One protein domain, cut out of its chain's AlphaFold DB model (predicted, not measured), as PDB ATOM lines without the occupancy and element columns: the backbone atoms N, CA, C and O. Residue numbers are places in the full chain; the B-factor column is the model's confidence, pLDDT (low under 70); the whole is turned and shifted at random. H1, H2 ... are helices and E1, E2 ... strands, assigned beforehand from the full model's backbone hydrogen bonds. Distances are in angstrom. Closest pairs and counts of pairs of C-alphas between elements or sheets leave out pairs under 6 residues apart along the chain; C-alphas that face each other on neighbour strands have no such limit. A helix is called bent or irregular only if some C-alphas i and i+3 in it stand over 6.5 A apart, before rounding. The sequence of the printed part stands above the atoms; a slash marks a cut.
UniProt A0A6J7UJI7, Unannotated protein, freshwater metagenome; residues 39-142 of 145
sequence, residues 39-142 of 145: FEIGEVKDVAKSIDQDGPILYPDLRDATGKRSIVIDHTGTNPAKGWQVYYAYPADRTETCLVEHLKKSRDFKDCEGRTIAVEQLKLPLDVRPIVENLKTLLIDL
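AT A GLANCE: This is residues 39 to 142 of the 145 residues of the protein "Unannotated protein" of freshwater metagenome (UniProt A0A6J7UJI7). Three small antiparallel sheets follow one another along the longest axis: the three-strand sheet E2 E3 E4 in the middle, the three-strand sheet E1 E8 E7 at one end and the two-strand hairpin E5 E6 at the other. The single helix H1 runs beside the row, from the sheet E1 E8 E7 past E3 of the middle sheet, and a long stretch with no named element, residues 89 to 107, leads from E4 to the hairpin E5 E6. The printed part has 104 residues with one named helix and eight named strands, in the order E1 H1 E2 E3 E4 E5 E6 E7 E8; the orders across the sheets are E2 - E3 - E4, E1 - E8 - E7 and E5 - E6. The class is mixed, helices and strands, though under half of the residues, 45 of 104, are in named elements. The whole is compact, with a radius of gyration of the C-alphas of 13.1 A and spans of 39 by 26 by 20 A.

IN THESE COORDINATES: E3, residues 71 to 75, is 13.4 A long from first to last C-alpha, starts with C-alpha 71 at (-133.127, -42.345, -65.025), and has its centre 1.9 A from the mean of the C-alphas. Its sheet also holds E2, residues 57 to 59, and E4, residues 84 to 88, which is 13.8 A long. In the second sheet E1, residues 39 to 43, is 12.6 A long and begins at C-alpha 39 (-131.177, -37.306, -75.705); E7, residues 129 to 133, is 12.4 A long; and E8, residues 137 to 141, is 12.5 A long and ends at C-alpha 141 (-129.706, -43.768, -76.256). H1, residues 44 to 54, is 15.1 A long and is not bent. E5, residues 108 to 110, and E6, residues 116 to 118, make the smallest sheet.

HOW THE PARTS SIT: E2, E3 and E4 form a meander, each strand the antiparallel neighbour of the one before. E2 and E3 are a hairpin at 158 degrees, with N 57 and O 73 within hydrogen-bond range at 2.9 A. E3 and E4 are a hairpin at 157 degrees, with N 72 and O 87 at 2.8 A. H1 only grazes this sheet, with its residues 44 to 52; the closest C-alphas of H1 and E3 are those of Ala 48 and His 75, 5.9 A apart. In H1 every O i to N i+4 pair is within hydrogen-bond range. H1 is on the sheet E1 E8 E7, over E1 at a height over the sheet of 10.4 A, and stands up from it, its line rising 45 degrees. The closest C-alphas of H1 and E8 are those of Val 44 and Thr 137, 5.5 A apart. In that sheet E8 is the inner strand: N 41 and O 138 are 2.9 A apart between the antiparallel E1 and E8, and N 131 and O 139 are 2.8 A apart in the hairpin E7 and E8. Between the two larger sheets, the closest C-alphas of E4 and E7 are those of Val 86 and Arg 129, 6.4 A apart, while E3 and E7 are only just apart, at 8.3 A. The hairpin E5 and E6 runs antiparallel at 143 degrees, with N 109 and O 117 at 2.8 A. Residues 101 to 102 pair antiparallel with residues 109 to 110 of E5. E3 is apart from both E5 and E6.

THE WHOLE: The two C-alphas farthest apart are those of Glu 113 and Asn 134, 40.9 A. The C-alphas of the first and last printed residues, Phe 39 and Leu 142, are 7.9 A apart. The printed part has no cut. The links E2 to E3 and E4 to E5 are long, with 11 and 19 residues; the second, residues 89 to 107, lies 7 to 17 A from the mean of the C-alphas. The mean pLDDT of the printed part is 94.8, and no printed residue is under 70.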
ATOM      1  N   PHE A  39    -131.041 -38.569 -76.417       87.50
ATOM      2  CA  PHE A  39    -131.177 -37.306 -75.705       87.50
ATOM      3  C   PHE A  39    -129.785 -36.777 -75.356       87.50
ATOM      4  O   PHE A  39    -128.969 -37.513 -74.803       87.50
ATOM      5  N   GLU A  40    -129.497 -35.526 -75.713       93.31
ATOM      6  CA  GLU A  40    -128.228 -34.877 -75.389       93.31
ATOM      7  C   GLU A  40    -128.249 -34.334 -73.960       93.31
ATOM      8  O   GLU A  40    -129.140 -33.571 -73.590       93.31
ATOM      9  N   ILE A  41    -127.250 -34.726 -73.167       94.50
ATOM     10  CA  ILE A  41    -127.068 -34.262 -71.789       94.50
ATOM     11  C   ILE A  41    -126.207 -33.000 -71.749       94.50
ATOM     12  O   ILE A  41    -126.520 -32.064 -71.017       94.50
ATOM     13  N   GLY A  42    -125.126 -32.975 -72.532       95.75
ATOM     14  CA  GLY A  42    -124.194 -31.850 -72.606       95.75
ATOM     15  C   GLY A  42    -122.731 -32.283 -72.700       95.75
ATOM     16  O   GLY A  42    -122.427 -33.441 -73.001       95.75
ATOM     17  N   GLU A  43    -121.812 -31.347 -72.449       97.56
ATOM     18  CA  GLU A  43    -120.372 -31.614 -72.505       97.56
ATOM     19  C   GLU A  43    -119.933 -32.543 -71.365       97.56
ATOM     20  O   GLU A  43    -120.147 -32.258 -70.188       97.56
ATOM     21  N   VAL A  44    -119.241 -33.634 -71.700       97.81
ATOM     22  CA  VAL A  44    -118.816 -34.661 -70.737       97.81
ATOM     23  C   VAL A  44    -117.988 -34.103 -69.581       97.81
ATOM     24  O   VAL A  44    -118.074 -34.613 -68.472       97.81
ATOM     25  N   LYS A  45    -117.189 -33.054 -69.812       97.94
ATOM     26  CA  LYS A  45    -116.367 -32.426 -68.767       97.94
ATOM     27  C   LYS A  45    -117.215 -31.694 -67.739       97.94
ATOM     28  O   LYS A  45    -116.958 -31.826 -66.545       97.94
ATOM     29  N   ASP A  46    -118.203 -30.943 -68.205       97.75
ATOM     30  CA  ASP A  46    -119.065 -30.144 -67.341       97.75
ATOM     31  C   ASP A  46    -120.021 -31.041 -66.563       97.75
ATOM     32  O   ASP A  46    -120.178 -30.877 -65.354       97.75
ATOM     33  N   VAL A  47    -120.588 -32.049 -67.233       97.75
ATOM     34  CA  VAL A  47    -121.485 -33.020 -66.598       97.75
ATOM     35  C   VAL A  47    -120.725 -33.865 -65.572       97.75
ATOM     36  O   VAL A  47    -121.196 -34.000 -64.446       97.75
ATOM     37  N   ALA A  48    -119.531 -34.379 -65.903       98.19
ATOM     38  CA  ALA A  48    -118.720 -35.154 -64.956       98.19
ATOM     39  C   ALA A  48    -118.342 -34.313 -63.730       98.19
ATOM     40  O   ALA A  48    -118.524 -34.745 -62.598       98.19
ATOM     41  N   LYS A  49    -117.910 -33.063 -63.948       97.38
ATOM     42  CA  LYS A  49    -117.601 -32.133 -62.859       97.38
ATOM     43  C   LYS A  49    -118.820 -31.837 -61.981       97.38
ATOM     44  O   LYS A  49    -118.667 -31.739 -60.768       97.38
ATOM     45  N   SER A  50    -120.005 -31.679 -62.570       96.88
ATOM     46  CA  SER A  50    -121.241 -31.494 -61.804       96.88
ATOM     47  C   SER A  50    -121.550 -32.721 -60.950       96.88
ATOM     48  O   SER A  50    -121.867 -32.560 -59.776       96.88
ATOM     49  N   ILE A  51    -121.376 -33.932 -61.485       97.12
ATOM     50  CA  ILE A  51    -121.588 -35.174 -60.730       97.12
ATOM     51  C   ILE A  51    -120.570 -35.328 -59.595       97.12
ATOM     52  O   ILE A  51    -120.951 -35.677 -58.478       97.12
ATOM     53  N   ASP A  52    -119.301 -35.002 -59.838       96.31
ATOM     54  CA  ASP A  52    -118.256 -35.021 -58.808       96.31
ATOM     55  C   ASP A  52    -118.554 -34.052 -57.649       96.31
ATOM     56  O   ASP A  52    -118.158 -34.300 -56.509       96.31
ATOM     57  N   GLN A  53    -119.227 -32.930 -57.929       95.31
ATOM     58  CA  GLN A  53    -119.506 -31.875 -56.950       95.31
ATOM     59  C   GLN A  53    -120.848 -32.049 -56.228       95.31
ATOM     60  O   GLN A  53    -120.926 -31.824 -55.018       95.31
ATOM     61  N   ASP A  54    -121.893 -32.426 -56.962       95.62
ATOM     62  CA  ASP A  54    -123.281 -32.405 -56.493       95.62
ATOM     63  C   ASP A  54    -123.931 -33.798 -56.438       95.62
ATOM     64  O   ASP A  54    -124.978 -33.959 -55.801       95.62
ATOM     65  N   GLY A  55    -123.289 -34.808 -57.028       96.69
ATOM     66  CA  GLY A  55    -123.773 -36.180 -57.113       96.69
ATOM     67  C   GLY A  55    -124.472 -36.518 -58.439       96.69
ATOM     68  O   GLY A  55    -124.604 -35.665 -59.317       96.69
ATOM     69  N   PRO A  56    -124.925 -37.775 -58.597       97.69
ATOM     70  CA  PRO A  56    -125.566 -38.259 -59.817       97.69
ATOM     71  C   PRO A  56    -126.809 -37.442 -60.185       97.69
ATOM     72  O   PRO A  56    -127.554 -36.996 -59.314       97.69
ATOM     73  N   ILE A  57    -127.072 -37.281 -61.480       96.19
ATOM     74  CA  ILE A  57    -128.170 -36.440 -61.969       96.19
ATOM     75  C   ILE A  57    -129.407 -37.302 -62.218       96.19
ATOM     76  O   ILE A  57    -129.378 -38.219 -63.040       96.19
ATOM     77  N   LEU A  58    -130.510 -36.982 -61.539       95.62
ATOM     78  CA  LEU A  58    -131.811 -37.618 -61.746       95.62
ATOM     79  C   LEU A  58    -132.603 -36.876 -62.831       95.62
ATOM     80  O   LEU A  58    -132.932 -35.699 -62.682       95.62
ATOM     81  N   TYR A  59    -132.955 -37.589 -63.899       93.75
ATOM     82  CA  TYR A  59    -133.845 -37.124 -64.960       93.75
ATOM     83  C   TYR A  59    -135.219 -37.785 -64.808       93.75
ATOM     84  O   TYR A  59    -135.346 -38.985 -65.077       93.75
ATOM     85  N   PRO A  60    -136.252 -37.039 -64.379       92.00
ATOM     86  CA  PRO A  60    -137.593 -37.586 -64.244       92.00
ATOM     87  C   PRO A  60    -138.222 -37.847 -65.617       92.00
ATOM     88  O   PRO A  60    -138.055 -37.064 -66.555       92.00
ATOM     89  N   ASP A  61    -138.995 -38.924 -65.725       90.06
ATOM     90  CA  ASP A  61    -139.833 -39.162 -66.899       90.06
ATOM     91  C   ASP A  61    -141.029 -38.204 -66.892       90.06
ATOM     92  O   ASP A  61    -141.973 -38.354 -66.122       90.06
ATOM     93  N   LEU A  62    -140.977 -37.197 -67.765       85.19
ATOM     94  CA  LEU A  62    -142.033 -36.192 -67.912       85.19
ATOM     95  C   LEU A  62    -143.178 -36.642 -68.832       85.19
ATOM     96  O   LEU A  62    -144.152 -35.907 -68.999       85.19
ATOM     97  N   ARG A  63    -143.063 -37.807 -69.482       82.31
ATOM     98  CA  ARG A  63    -144.078 -38.320 -70.418       82.31
ATOM     99  C   ARG A  63    -145.125 -39.178 -69.719       82.31
ATOM    100  O   ARG A  63    -146.242 -39.282 -70.221       82.31
ATOM    101  N   ASP A  64    -144.757 -39.797 -68.603       80.31
ATOM    102  CA  ASP A  64    -145.606 -40.684 -67.815       80.31
ATOM    103  C   ASP A  64    -145.682 -40.180 -66.369       80.31
ATOM    104  O   ASP A  64    -144.667 -40.032 -65.695       80.31
ATOM    105  N   ALA A  65    -146.900 -39.958 -65.866       82.56
ATOM    106  CA  ALA A  65    -147.133 -39.496 -64.497       82.56
ATOM    107  C   ALA A  65    -146.622 -40.474 -63.423       82.56
ATOM    108  O   ALA A  65    -146.429 -40.083 -62.275       82.56
ATOM    109  N   THR A  66    -146.417 -41.742 -63.781       84.50
ATOM    110  CA  THR A  66    -145.856 -42.761 -62.890       84.50
ATOM    111  C   THR A  66    -144.328 -42.753 -62.857       84.50
ATOM    112  O   THR A  66    -143.745 -43.420 -62.010       84.50
ATOM    113  N   GLY A  67    -143.665 -42.007 -63.747       85.69
ATOM    114  CA  GLY A  67    -142.219 -41.813 -63.711       85.69
ATOM    115  C   GLY A  67    -141.387 -43.054 -64.059       85.69
ATOM    116  O   GLY A  67    -140.197 -43.079 -63.743       85.69
ATOM    117  N   LYS A  68    -141.968 -44.086 -64.693       87.00
ATOM    118  CA  LYS A  68    -141.339 -45.418 -64.862       87.00
ATOM    119  C   LYS A  68    -139.984 -45.398 -65.555       87.00
ATOM    120  O   LYS A  68    -139.161 -46.275 -65.309       87.00
ATOM    121  N   ARG A  69    -139.774 -44.435 -66.457       88.50
ATOM    122  CA  ARG A  69    -138.532 -44.287 -67.229       88.50
ATOM    123  C   ARG A  69    -137.630 -43.186 -66.687       88.50
ATOM    124  O   ARG A  69    -136.766 -42.703 -67.412       88.50
ATOM    125  N   SER A  70    -137.833 -42.772 -65.438       93.94
ATOM    126  CA  SER A  70    -136.908 -41.860 -64.774       93.94
ATOM    127  C   SER A  70    -135.549 -42.540 -64.663       93.94
ATOM    128  O   SER A  70    -135.463 -43.703 -64.258       93.94
ATOM    129  N   ILE A  71    -134.492 -41.824 -65.029       95.31
ATOM    130  CA  ILE A  71    -133.127 -42.345 -65.025       95.31
ATOM    131  C   ILE A  71    -132.238 -41.533 -64.094       95.31
ATOM    132  O   ILE A  71    -132.471 -40.350 -63.856       95.31
ATOM    133  N   VAL A  72    -131.191 -42.177 -63.602       97.44
ATOM    134  CA  VAL A  72    -130.080 -41.546 -62.900       97.44
ATOM    135  C   VAL A  72    -128.836 -41.724 -63.752       97.44
ATOM    136  O   VAL A  72    -128.523 -42.839 -64.173       97.44
ATOM    137  N   ILE A  73    -128.141 -40.622 -64.010       97.38
ATOM    138  CA  ILE A  73    -126.864 -40.604 -64.716       97.38
ATOM    139  C   ILE A  73    -125.767 -40.388 -63.690       97.38
ATOM    140  O   ILE A  73    -125.779 -39.404 -62.950       97.38
ATOM    141  N   ASP A  74    -124.812 -41.304 -63.681       98.00
ATOM    142  CA  ASP A  74    -123.660 -41.269 -62.806       98.00
ATOM    143  C   ASP A  74    -122.355 -41.327 -63.607       98.00
ATOM    144  O   ASP A  74    -122.297 -41.847 -64.729       98.00
ATOM    145  N   HIS A  75    -121.305 -40.783 -63.008       98.25
ATOM    146  CA  HIS A  75    -119.951 -40.783 -63.528       98.25
ATOM    147  C   HIS A  75    -118.980 -41.163 -62.416       98.25
ATOM    148  O   HIS A  75    -119.123 -40.749 -61.265       98.25
ATOM    149  N   THR A  76    -118.001 -41.993 -62.766       96.50
ATOM    150  CA  THR A  76    -116.951 -42.434 -61.852       96.50
ATOM    151  C   THR A  76    -115.581 -42.373 -62.521       96.50
ATOM    152  O   THR A  76    -115.405 -42.701 -63.698       96.50
ATOM    153  N   GLY A  77    -114.570 -42.004 -61.735       96.31
ATOM    154  CA  GLY A  77    -113.183 -41.916 -62.182       96.31
ATOM    155  C   GLY A  77    -112.809 -40.545 -62.748       96.31
ATOM    156  O   GLY A  77    -113.600 -39.619 -62.788       96.31
ATOM    157  N   THR A  78    -111.555 -40.397 -63.174       96.06
ATOM    158  CA  THR A  78    -110.979 -39.081 -63.518       96.06
ATOM    159  C   THR A  78    -111.057 -38.727 -65.001       96.06
ATOM    160  O   THR A  78    -110.759 -37.597 -65.386       96.06
ATOM    161  N   ASN A  79    -111.410 -39.687 -65.862       97.06
ATOM    162  CA  ASN A  79    -111.533 -39.450 -67.296       97.06
ATOM    163  C   ASN A  79    -112.993 -39.115 -67.638       97.06
ATOM    164  O   ASN A  79    -113.823 -40.023 -67.614       97.06
ATOM    165  N   PRO A  80    -113.310 -37.871 -68.041       96.62
ATOM    166  CA  PRO A  80    -114.686 -37.468 -68.330       96.62
ATOM    167  C   PRO A  80    -115.285 -38.206 -69.537       96.62
ATOM    168  O   PRO A  80    -116.495 -38.272 -69.675       96.62
ATOM    169  N   ALA A  81    -114.481 -38.816 -70.411       95.94
ATOM    170  CA  ALA A  81    -114.982 -39.595 -71.547       95.94
ATOM    171  C   ALA A  81    -115.258 -41.081 -71.218       95.94
ATOM    172  O   ALA A  81    -115.591 -41.851 -72.118       95.94
ATOM    173  N   LYS A  82    -115.078 -41.524 -69.965       96.44
ATOM    174  CA  LYS A  82    -115.245 -42.923 -69.523       96.44
ATOM    175  C   LYS A  82    -115.938 -42.984 -68.162       96.44
ATOM    176  O   LYS A  82    -115.993 -41.978 -67.482       96.44
ATOM    177  N   GLY A  83    -116.414 -44.163 -67.754       96.38
ATOM    178  CA  GLY A  83    -116.973 -44.369 -66.408       96.38
ATOM    179  C   GLY A  83    -118.412 -43.877 -66.225       96.38
ATOM    180  O   GLY A  83    -118.857 -43.712 -65.096       96.38
ATOM    181  N   TRP A  84    -119.126 -43.645 -67.329       97.94
ATOM    182  CA  TRP A  84    -120.544 -43.296 -67.331       97.94
ATOM    183  C   TRP A  84    -121.414 -44.521 -67.092       97.94
ATOM    184  O   TRP A  84    -121.241 -45.543 -67.759       97.94
ATOM    185  N   GLN A  85    -122.393 -44.384 -66.206       97.19
ATOM    186  CA  GLN A  85    -123.392 -45.406 -65.935       97.19
ATOM    187  C   GLN A  85    -124.776 -44.769 -65.857       97.19
ATOM    188  O   GLN A  85    -124.946 -43.663 -65.352       97.19
ATOM    189  N   VAL A  86    -125.772 -45.485 -66.373       96.94
ATOM    190  CA  VAL A  86    -127.179 -45.107 -66.247       96.94
ATOM    191  C   VAL A  86    -127.889 -46.161 -65.415       96.94
ATOM    192  O   VAL A  86    -127.658 -47.357 -65.596       96.94
ATOM    193  N   TYR A  87    -128.759 -45.709 -64.526       97.38
ATOM    194  CA  TYR A  87    -129.664 -46.534 -63.737       97.38
ATOM    195  C   TYR A  87    -131.094 -46.048 -63.955       97.38
ATOM    196  O   TYR A  87    -131.303 -44.886 -64.302       97.38
ATOM    197  N   TYR A  88    -132.094 -46.889 -63.720       96.69
ATOM    198  CA  TYR A  88    -133.430 -46.370 -63.456       96.69
ATOM    199  C   TYR A  88    -133.501 -45.793 -62.043       96.69
ATOM    200  O   TYR A  88    -132.823 -46.262 -61.131       96.69
ATOM    201  N   ALA A  89    -134.365 -44.803 -61.840       97.00
ATOM    202  CA  ALA A  89    -134.541 -44.125 -60.560       97.00
ATOM    203  C   ALA A  89    -135.399 -44.931 -59.560       97.00
ATOM    204  O   ALA A  89    -136.291 -44.376 -58.924       97.00
ATOM    205  N   TYR A  90    -135.147 -46.235 -59.422       97.25
ATOM    206  CA  TYR A  90    -135.752 -47.100 -58.407       97.25
ATOM    207  C   TYR A  90    -134.781 -48.221 -57.982       97.25
ATOM    208  O   TYR A  90    -133.892 -48.591 -58.759       97.25
ATOM    209  N   PRO A  91    -134.915 -48.775 -56.760       98.00
ATOM    210  CA  PRO A  91    -134.013 -49.811 -56.255       98.00
ATOM    211  C   PRO A  91    -134.046 -51.094 -57.095       98.00
ATOM    212  O   PRO A  91    -135.101 -51.511 -57.573       98.00
ATOM    213  N   ALA A  92    -132.910 -51.785 -57.214       97.62
ATOM    214  CA  ALA A  92    -132.830 -53.048 -57.955       97.62
ATOM    215  C   ALA A  92    -133.699 -54.174 -57.355       97.62
ATOM    216  O   ALA A  92    -134.099 -55.090 -58.078       97.62
ATOM    217  N   ASP A  93    -133.989 -54.095 -56.051       97.25
ATOM    218  CA  ASP A  93    -134.831 -55.020 -55.286       97.25
ATOM    219  C   ASP A  93    -136.315 -54.601 -55.233       97.25
ATOM    220  O   ASP A  93    -137.097 -55.181 -54.474       97.25
ATOM    221  N   ARG A  94    -136.714 -53.590 -56.015       96.00
ATOM    222  CA  ARG A  94    -138.084 -53.062 -56.099       96.00
ATOM    223  C   ARG A  94    -138.507 -52.858 -57.559       96.00
ATOM    224  O   ARG A  94    -137.774 -53.166 -58.497       96.00
ATOM    225  N   THR A  95    -139.741 -52.397 -57.734       93.94
ATOM    226  CA  THR A  95    -140.322 -52.064 -59.043       93.94
ATOM    227  C   THR A  95    -140.336 -50.554 -59.254       93.94
ATOM    228  O   THR A  95    -140.052 -49.778 -58.336       93.94
ATOM    229  N   GLU A  96    -140.719 -50.129 -60.453       92.94
ATOM    230  CA  GLU A  96    -140.762 -48.729 -60.860       92.94
ATOM    231  C   GLU A  96    -141.767 -47.865 -60.078       92.94
ATOM    232  O   GLU A  96    -141.766 -46.647 -60.212       92.94
ATOM    233  N   THR A  97    -142.608 -48.471 -59.234       93.88
ATOM    234  CA  THR A  97    -143.497 -47.733 -58.328       93.88
ATOM    235  C   THR A  97    -142.763 -47.141 -57.121       93.88
ATOM    236  O   THR A  97    -143.339 -46.323 -56.409       93.88
ATOM    237  N   CYS A  98    -141.525 -47.568 -56.852       96.12
ATOM    238  CA  CYS A  98    -140.699 -47.095 -55.739       96.12
ATOM    239  C   CYS A  98    -139.613 -46.140 -56.246       96.12
ATOM    240  O   CYS A  98    -138.427 -46.474 -56.241       96.12
ATOM    241  N   LEU A  99    -140.023 -44.967 -56.732       96.25
ATOM    242  CA  LEU A  99    -139.073 -43.960 -57.198       96.25
ATOM    243  C   LEU A  99    -138.217 -43.434 -56.043       96.25
ATOM    244  O   LEU A  99    -138.693 -43.302 -54.914       96.25
ATOM    245  N   VAL A 100    -136.957 -43.135 -56.343       97.50
ATOM    246  CA  VAL A 100    -136.013 -42.586 -55.369       97.50
ATOM    247  C   VAL A 100    -135.935 -41.065 -55.418       97.50
ATOM    248  O   VAL A 100    -136.111 -40.445 -56.465       97.50
ATOM    249  N   GLU A 101    -135.584 -40.469 -54.284       96.88
ATOM    250  CA  GLU A 101    -135.258 -39.053 -54.148       96.88
ATOM    251  C   GLU A 101    -133.750 -38.878 -53.949       96.88
ATOM    252  O   GLU A 101    -133.134 -39.555 -53.122       96.88
ATOM    253  N   HIS A 102    -133.136 -37.961 -54.696       96.50
ATOM    254  CA  HIS A 102    -131.701 -37.697 -54.578       96.50
ATOM    255  C   HIS A 102    -131.381 -36.937 -53.289       96.50
ATOM    256  O   HIS A 102    -131.969 -35.888 -53.001       96.50
ATOM    257  N   LEU A 103    -130.416 -37.441 -52.518       95.94
ATOM    258  CA  LEU A 103    -129.881 -36.714 -51.377       95.94
ATOM    259  C   LEU A 103    -128.865 -35.683 -51.879       95.94
ATOM    260  O   LEU A 103    -127.831 -36.023 -52.445       95.94
ATOM    261  N   LYS A 104    -129.173 -34.398 -51.665       91.19
ATOM    262  CA  LYS A 104    -128.363 -33.271 -52.155       91.19
ATOM    263  C   LYS A 104    -126.885 -33.426 -51.792       91.19
ATOM    264  O   LYS A 104    -126.572 -33.641 -50.620       91.19
ATOM    265  N   LYS A 105    -125.998 -33.192 -52.768       92.69
ATOM    266  CA  LYS A 105    -124.534 -33.256 -52.601       92.69
ATOM    267  C   LYS A 105    -124.045 -34.614 -52.092       92.69
ATOM    268  O   LYS A 105    -123.089 -34.687 -51.324       92.69
ATOM    269  N   SER A 106    -124.730 -35.681 -52.488       95.19
ATOM    270  CA  SER A 106    -124.381 -37.059 -52.161       95.19
ATOM    271  C   SER A 106    -124.512 -37.943 -53.396       95.19
ATOM    272  O   SER A 106    -125.185 -37.594 -54.363       95.19
ATOM    273  N   ARG A 107    -123.883 -39.117 -53.355       96.56
ATOM    274  CA  ARG A 107    -124.127 -40.209 -54.311       96.56
ATOM    275  C   ARG A 107    -125.287 -41.117 -53.886       96.56
ATOM    276  O   ARG A 107    -125.606 -42.072 -54.588       96.56
ATOM    277  N   ASP A 108    -125.912 -40.798 -52.757       97.81
ATOM    278  CA  ASP A 108    -126.969 -41.592 -52.151       97.81
ATOM    279  C   ASP A 108    -128.367 -41.078 -52.495       97.81
ATOM    280  O   ASP A 108    -128.608 -39.900 -52.776       97.81
ATOM    281  N   PHE A 109    -129.315 -41.993 -52.381       98.25
ATOM    282  CA  PHE A 109    -130.721 -41.794 -52.657       98.25
ATOM    283  C   PHE A 109    -131.560 -42.281 -51.485       98.25
ATOM    284  O   PHE A 109    -131.187 -43.223 -50.786       98.25
ATOM    285  N   LYS A 110    -132.717 -41.659 -51.288       98.38
ATOM    286  CA  LYS A 110    -133.746 -42.146 -50.376       98.38
ATOM    287  C   LYS A 110    -134.822 -42.858 -51.180       98.38
ATOM    288  O   LYS A 110    -135.363 -42.276 -52.115       98.38
ATOM    289  N   ASP A 111    -135.127 -44.104 -50.839       97.50
ATOM    290  CA  ASP A 111    -136.200 -44.844 -51.503       97.50
ATOM    291  C   ASP A 111    -137.582 -44.585 -50.878       97.50
ATOM    292  O   ASP A 111    -137.721 -43.878 -49.876       97.50
ATOM    293  N   CYS A 112    -138.618 -45.178 -51.474       96.00
ATOM    294  CA  CYS A 112    -140.002 -45.027 -51.029       96.00
ATOM    295  C   CYS A 112    -140.277 -45.592 -49.618       96.00
ATOM    296  O   CYS A 112    -141.262 -45.212 -48.986       96.00
ATOM    297  N   GLU A 113    -139.416 -46.477 -49.108       96.69
ATOM    298  CA  GLU A 113    -139.479 -47.031 -47.748       96.69
ATOM    299  C   GLU A 113    -138.648 -46.194 -46.756       96.69
ATOM    300  O   GLU A 113    -138.630 -46.461 -45.554       96.69
ATOM    301  N   GLY A 114    -137.971 -45.154 -47.248       97.12
ATOM    302  CA  GLY A 114    -137.118 -44.268 -46.475       97.12
ATOM    303  C   GLY A 114    -135.707 -44.800 -46.228       97.12
ATOM    304  O   GLY A 114    -134.992 -44.195 -45.426       97.12
ATOM    305  N   ARG A 115    -135.292 -45.886 -46.895       97.81
ATOM    306  CA  ARG A 115    -133.917 -46.401 -46.841       97.81
ATOM    307  C   ARG A 115    -132.993 -45.457 -47.603       97.81
ATOM    308  O   ARG A 115    -133.335 -45.002 -48.692       97.81
ATOM    309  N   THR A 116    -131.806 -45.215 -47.056       98.31
ATOM    310  CA  THR A 116    -130.708 -44.600 -47.807       98.31
ATOM    311  C   THR A 116    -129.962 -45.692 -48.562       98.31
ATOM    312  O   THR A 116    -129.502 -46.653 -47.945       98.31
ATOM    313  N   ILE A 117    -129.854 -45.550 -49.879       98.12
ATOM    314  CA  ILE A 117    -129.186 -46.500 -50.769       98.12
ATOM    315  C   ILE A 117    -128.190 -45.777 -51.673       98.12
ATOM    316  O   ILE A 117    -128.415 -44.632 -52.063       98.12
ATOM    317  N   ALA A 118    -127.101 -46.455 -52.020       97.75
ATOM    318  CA  ALA A 118    -126.114 -45.936 -52.959       97.75
ATOM    319  C   ALA A 118    -126.611 -46.056 -54.410       97.75
ATOM    320  O   ALA A 118    -127.462 -46.898 -54.721       97.75
ATOM    321  N   VAL A 119    -126.052 -45.250 -55.316       97.88
ATOM    322  CA  VAL A 119    -126.418 -45.252 -56.742       97.88
ATOM    323  C   VAL A 119    -126.252 -46.628 -57.402       97.88
ATOM    324  O   VAL A 119    -127.066 -47.018 -58.233       97.88
ATOM    325  N   GLU A 120    -125.268 -47.422 -56.979       97.75
ATOM    326  CA  GLU A 120    -125.002 -48.762 -57.515       97.75
ATOM    327  C   GLU A 120    -126.071 -49.797 -57.111       97.75
ATOM    328  O   GLU A 120    -126.128 -50.889 -57.677       97.75
ATOM    329  N   GLN A 121    -126.932 -49.468 -56.141       98.19
ATOM    330  CA  GLN A 121    -128.062 -50.306 -55.721       98.19
ATOM    331  C   GLN A 121    -129.340 -50.028 -56.530       98.19
ATOM    332  O   GLN A 121    -130.362 -50.691 -56.321       98.19
ATOM    333  N   LEU A 122    -129.303 -49.061 -57.448       98.19
ATOM    334  CA  LEU A 122    -130.401 -48.774 -58.362       98.19
ATOM    335  C   LEU A 122    -130.483 -49.812 -59.488       98.19
ATOM    336  O   LEU A 122    -129.521 -50.505 -59.828       98.19
ATOM    337  N   LYS A 123    -131.668 -49.940 -60.087       97.56
ATOM    338  CA  LYS A 123    -131.913 -50.910 -61.154       97.56
ATOM    339  C   LYS A 123    -131.133 -50.548 -62.421       97.56
ATOM    340  O   LYS A 123    -131.270 -49.448 -62.947       97.56
ATOM    341  N   LEU A 124    -130.385 -51.504 -62.975       96.00
ATOM    342  CA  LEU A 124    -129.752 -51.345 -64.286       96.00
ATOM    343  C   LEU A 124    -130.797 -51.401 -65.416       96.00
ATOM    344  O   LEU A 124    -131.595 -52.346 -65.448       96.00
ATOM    345  N   PRO A 125    -130.788 -50.437 -66.353       92.69
ATOM    346  CA  PRO A 125    -131.647 -50.468 -67.522       92.69
ATOM    347  C   PRO A 125    -131.179 -51.532 -68.511       92.69
ATOM    348  O   PRO A 125    -129.986 -51.805 -68.651       92.69
ATOM    349  N   LEU A 126    -132.139 -52.121 -69.220       89.44
ATOM    350  CA  LEU A 126    -131.865 -53.059 -70.312       89.44
ATOM    351  C   LEU A 126    -131.919 -52.383 -71.681       89.44
ATOM    352  O   LEU A 126    -131.398 -52.950 -72.628       89.44
ATOM    353  N   ASP A 127    -132.531 -51.202 -71.767       89.19
ATOM    354  CA  ASP A 127    -132.885 -50.490 -72.996       89.19
ATOM    355  C   ASP A 127    -132.317 -49.058 -73.064       89.19
ATOM    356  O   ASP A 127    -132.554 -48.344 -74.037       89.19
ATOM    357  N   VAL A 128    -131.548 -48.625 -72.059       91.00
ATOM    358  CA  VAL A 128    -130.958 -47.280 -71.994       91.00
ATOM    359  C   VAL A 128    -129.454 -47.371 -71.775       91.00
ATOM    360  O   VAL A 128    -129.000 -48.093 -70.888       91.00
ATOM    361  N   ARG A 129    -128.663 -46.633 -72.563       93.06
ATOM    362  CA  ARG A 129    -127.196 -46.604 -72.418       93.06
ATOM    363  C   ARG A 129    -126.613 -45.205 -72.623       93.06
ATOM    364  O   ARG A 129    -127.098 -44.471 -73.486       93.06
ATOM    365  N   PRO A 130    -125.543 -44.852 -71.891       95.38
ATOM    366  CA  PRO A 130    -124.782 -43.648 -72.172       95.38
ATOM    367  C   PRO A 130    -123.877 -43.863 -73.392       95.38
ATOM    368  O   PRO A 130    -123.225 -44.898 -73.534       95.38
ATOM    369  N   ILE A 131    -123.811 -42.862 -74.262       95.00
ATOM    370  CA  ILE A 131    -122.921 -42.798 -75.420       95.00
ATOM    371  C   ILE A 131    -122.124 -41.506 -75.311       95.00
ATOM    372  O   ILE A 131    -122.688 -40.422 -75.204       95.00
ATOM    373  N   VAL A 132    -120.801 -41.616 -75.368       96.06
ATOM    374  CA  VAL A 132    -119.930 -40.448 -75.484       96.06
ATOM    375  C   VAL A 132    -119.625 -40.225 -76.958       96.06
ATOM    376  O   VAL A 132    -118.848 -40.964 -77.565       96.06
ATOM    377  N   GLU A 133    -120.233 -39.197 -77.537       95.06
ATOM    378  CA  GLU A 133    -120.013 -38.821 -78.925       95.06
ATOM    379  C   GLU A 133    -118.781 -37.918 -79.043       95.06
ATOM    380  O   GLU A 133    -118.622 -36.934 -78.312       95.06
ATOM    381  N   ASN A 134    -117.878 -38.264 -79.968       93.50
ATOM    382  CA  ASN A 134    -116.686 -37.475 -80.298       93.50
ATOM    383  C   ASN A 134    -115.806 -37.102 -79.086       93.50
ATOM    384  O   ASN A 134    -115.093 -36.099 -79.128       93.50
ATOM    385  N   LEU A 135    -115.854 -37.896 -78.006       91.62
ATOM    386  CA  LEU A 135    -115.175 -37.630 -76.725       91.62
ATOM    387  C   LEU A 135    -115.588 -36.311 -76.045       91.62
ATOM    388  O   LEU A 135    -114.869 -35.827 -75.170       91.62
ATOM    389  N   LYS A 136    -116.711 -35.714 -76.454       94.81
ATOM    390  CA  LYS A 136    -117.126 -34.372 -76.029       94.81
ATOM    391  C   LYS A 136    -118.536 -34.333 -75.480       94.81
ATOM    392  O   LYS A 136    -118.738 -33.692 -74.460       94.81
ATOM    393  N   THR A 137    -119.477 -35.013 -76.117       96.88
ATOM    394  CA  THR A 137    -120.895 -34.871 -75.784       96.88
ATOM    395  C   THR A 137    -121.423 -36.165 -75.196       96.88
ATOM    396  O   THR A 137    -121.216 -37.238 -75.763       96.88
ATOM    397  N   LEU A 138    -122.098 -36.073 -74.054       96.94
ATOM    398  CA  LEU A 138    -122.825 -37.190 -73.478       96.94
ATOM    399  C   LEU A 138    -124.228 -37.246 -74.082       96.94
ATOM    400  O   LEU A 138    -125.004 -36.296 -73.978       96.94
ATOM    401  N   LEU A 139    -124.548 -38.389 -74.673       95.31
ATOM    402  CA  LEU A 139    -125.863 -38.737 -75.185       95.31
ATOM    403  C   LEU A 139    -126.411 -39.927 -74.397       95.31
ATOM    404  O   LEU A 139    -125.658 -40.814 -73.998       95.31
ATOM    405  N   ILE A 140    -127.725 -39.990 -74.231       93.31
ATOM    406  CA  ILE A 140    -128.429 -41.169 -73.724       93.31
ATOM    407  C   ILE A 140    -129.231 -41.780 -74.869       93.31
ATOM    408  O   ILE A 140    -130.143 -41.130 -75.375       93.31
ATOM    409  N   ASP A 141    -128.903 -43.007 -75.285       90.50
ATOM    410  CA  ASP A 141    -129.706 -43.768 -76.256       90.50
ATOM    411  C   ASP A 141    -130.793 -44.551 -75.522       90.50
ATOM    412  O   ASP A 141    -130.494 -45.292 -74.584       90.50
ATOM    413  N   LEU A 142    -132.042 -44.379 -75.958       80.50
ATOM    414  CA  LEU A 142    -133.244 -44.965 -75.360       80.50
ATOM    415  C   LEU A 142    -133.717 -46.255 -76.062       80.50
ATOM    416  O   LEU A 142    -134.829 -46.716 -75.808       80.50
TER     417      LEU A 142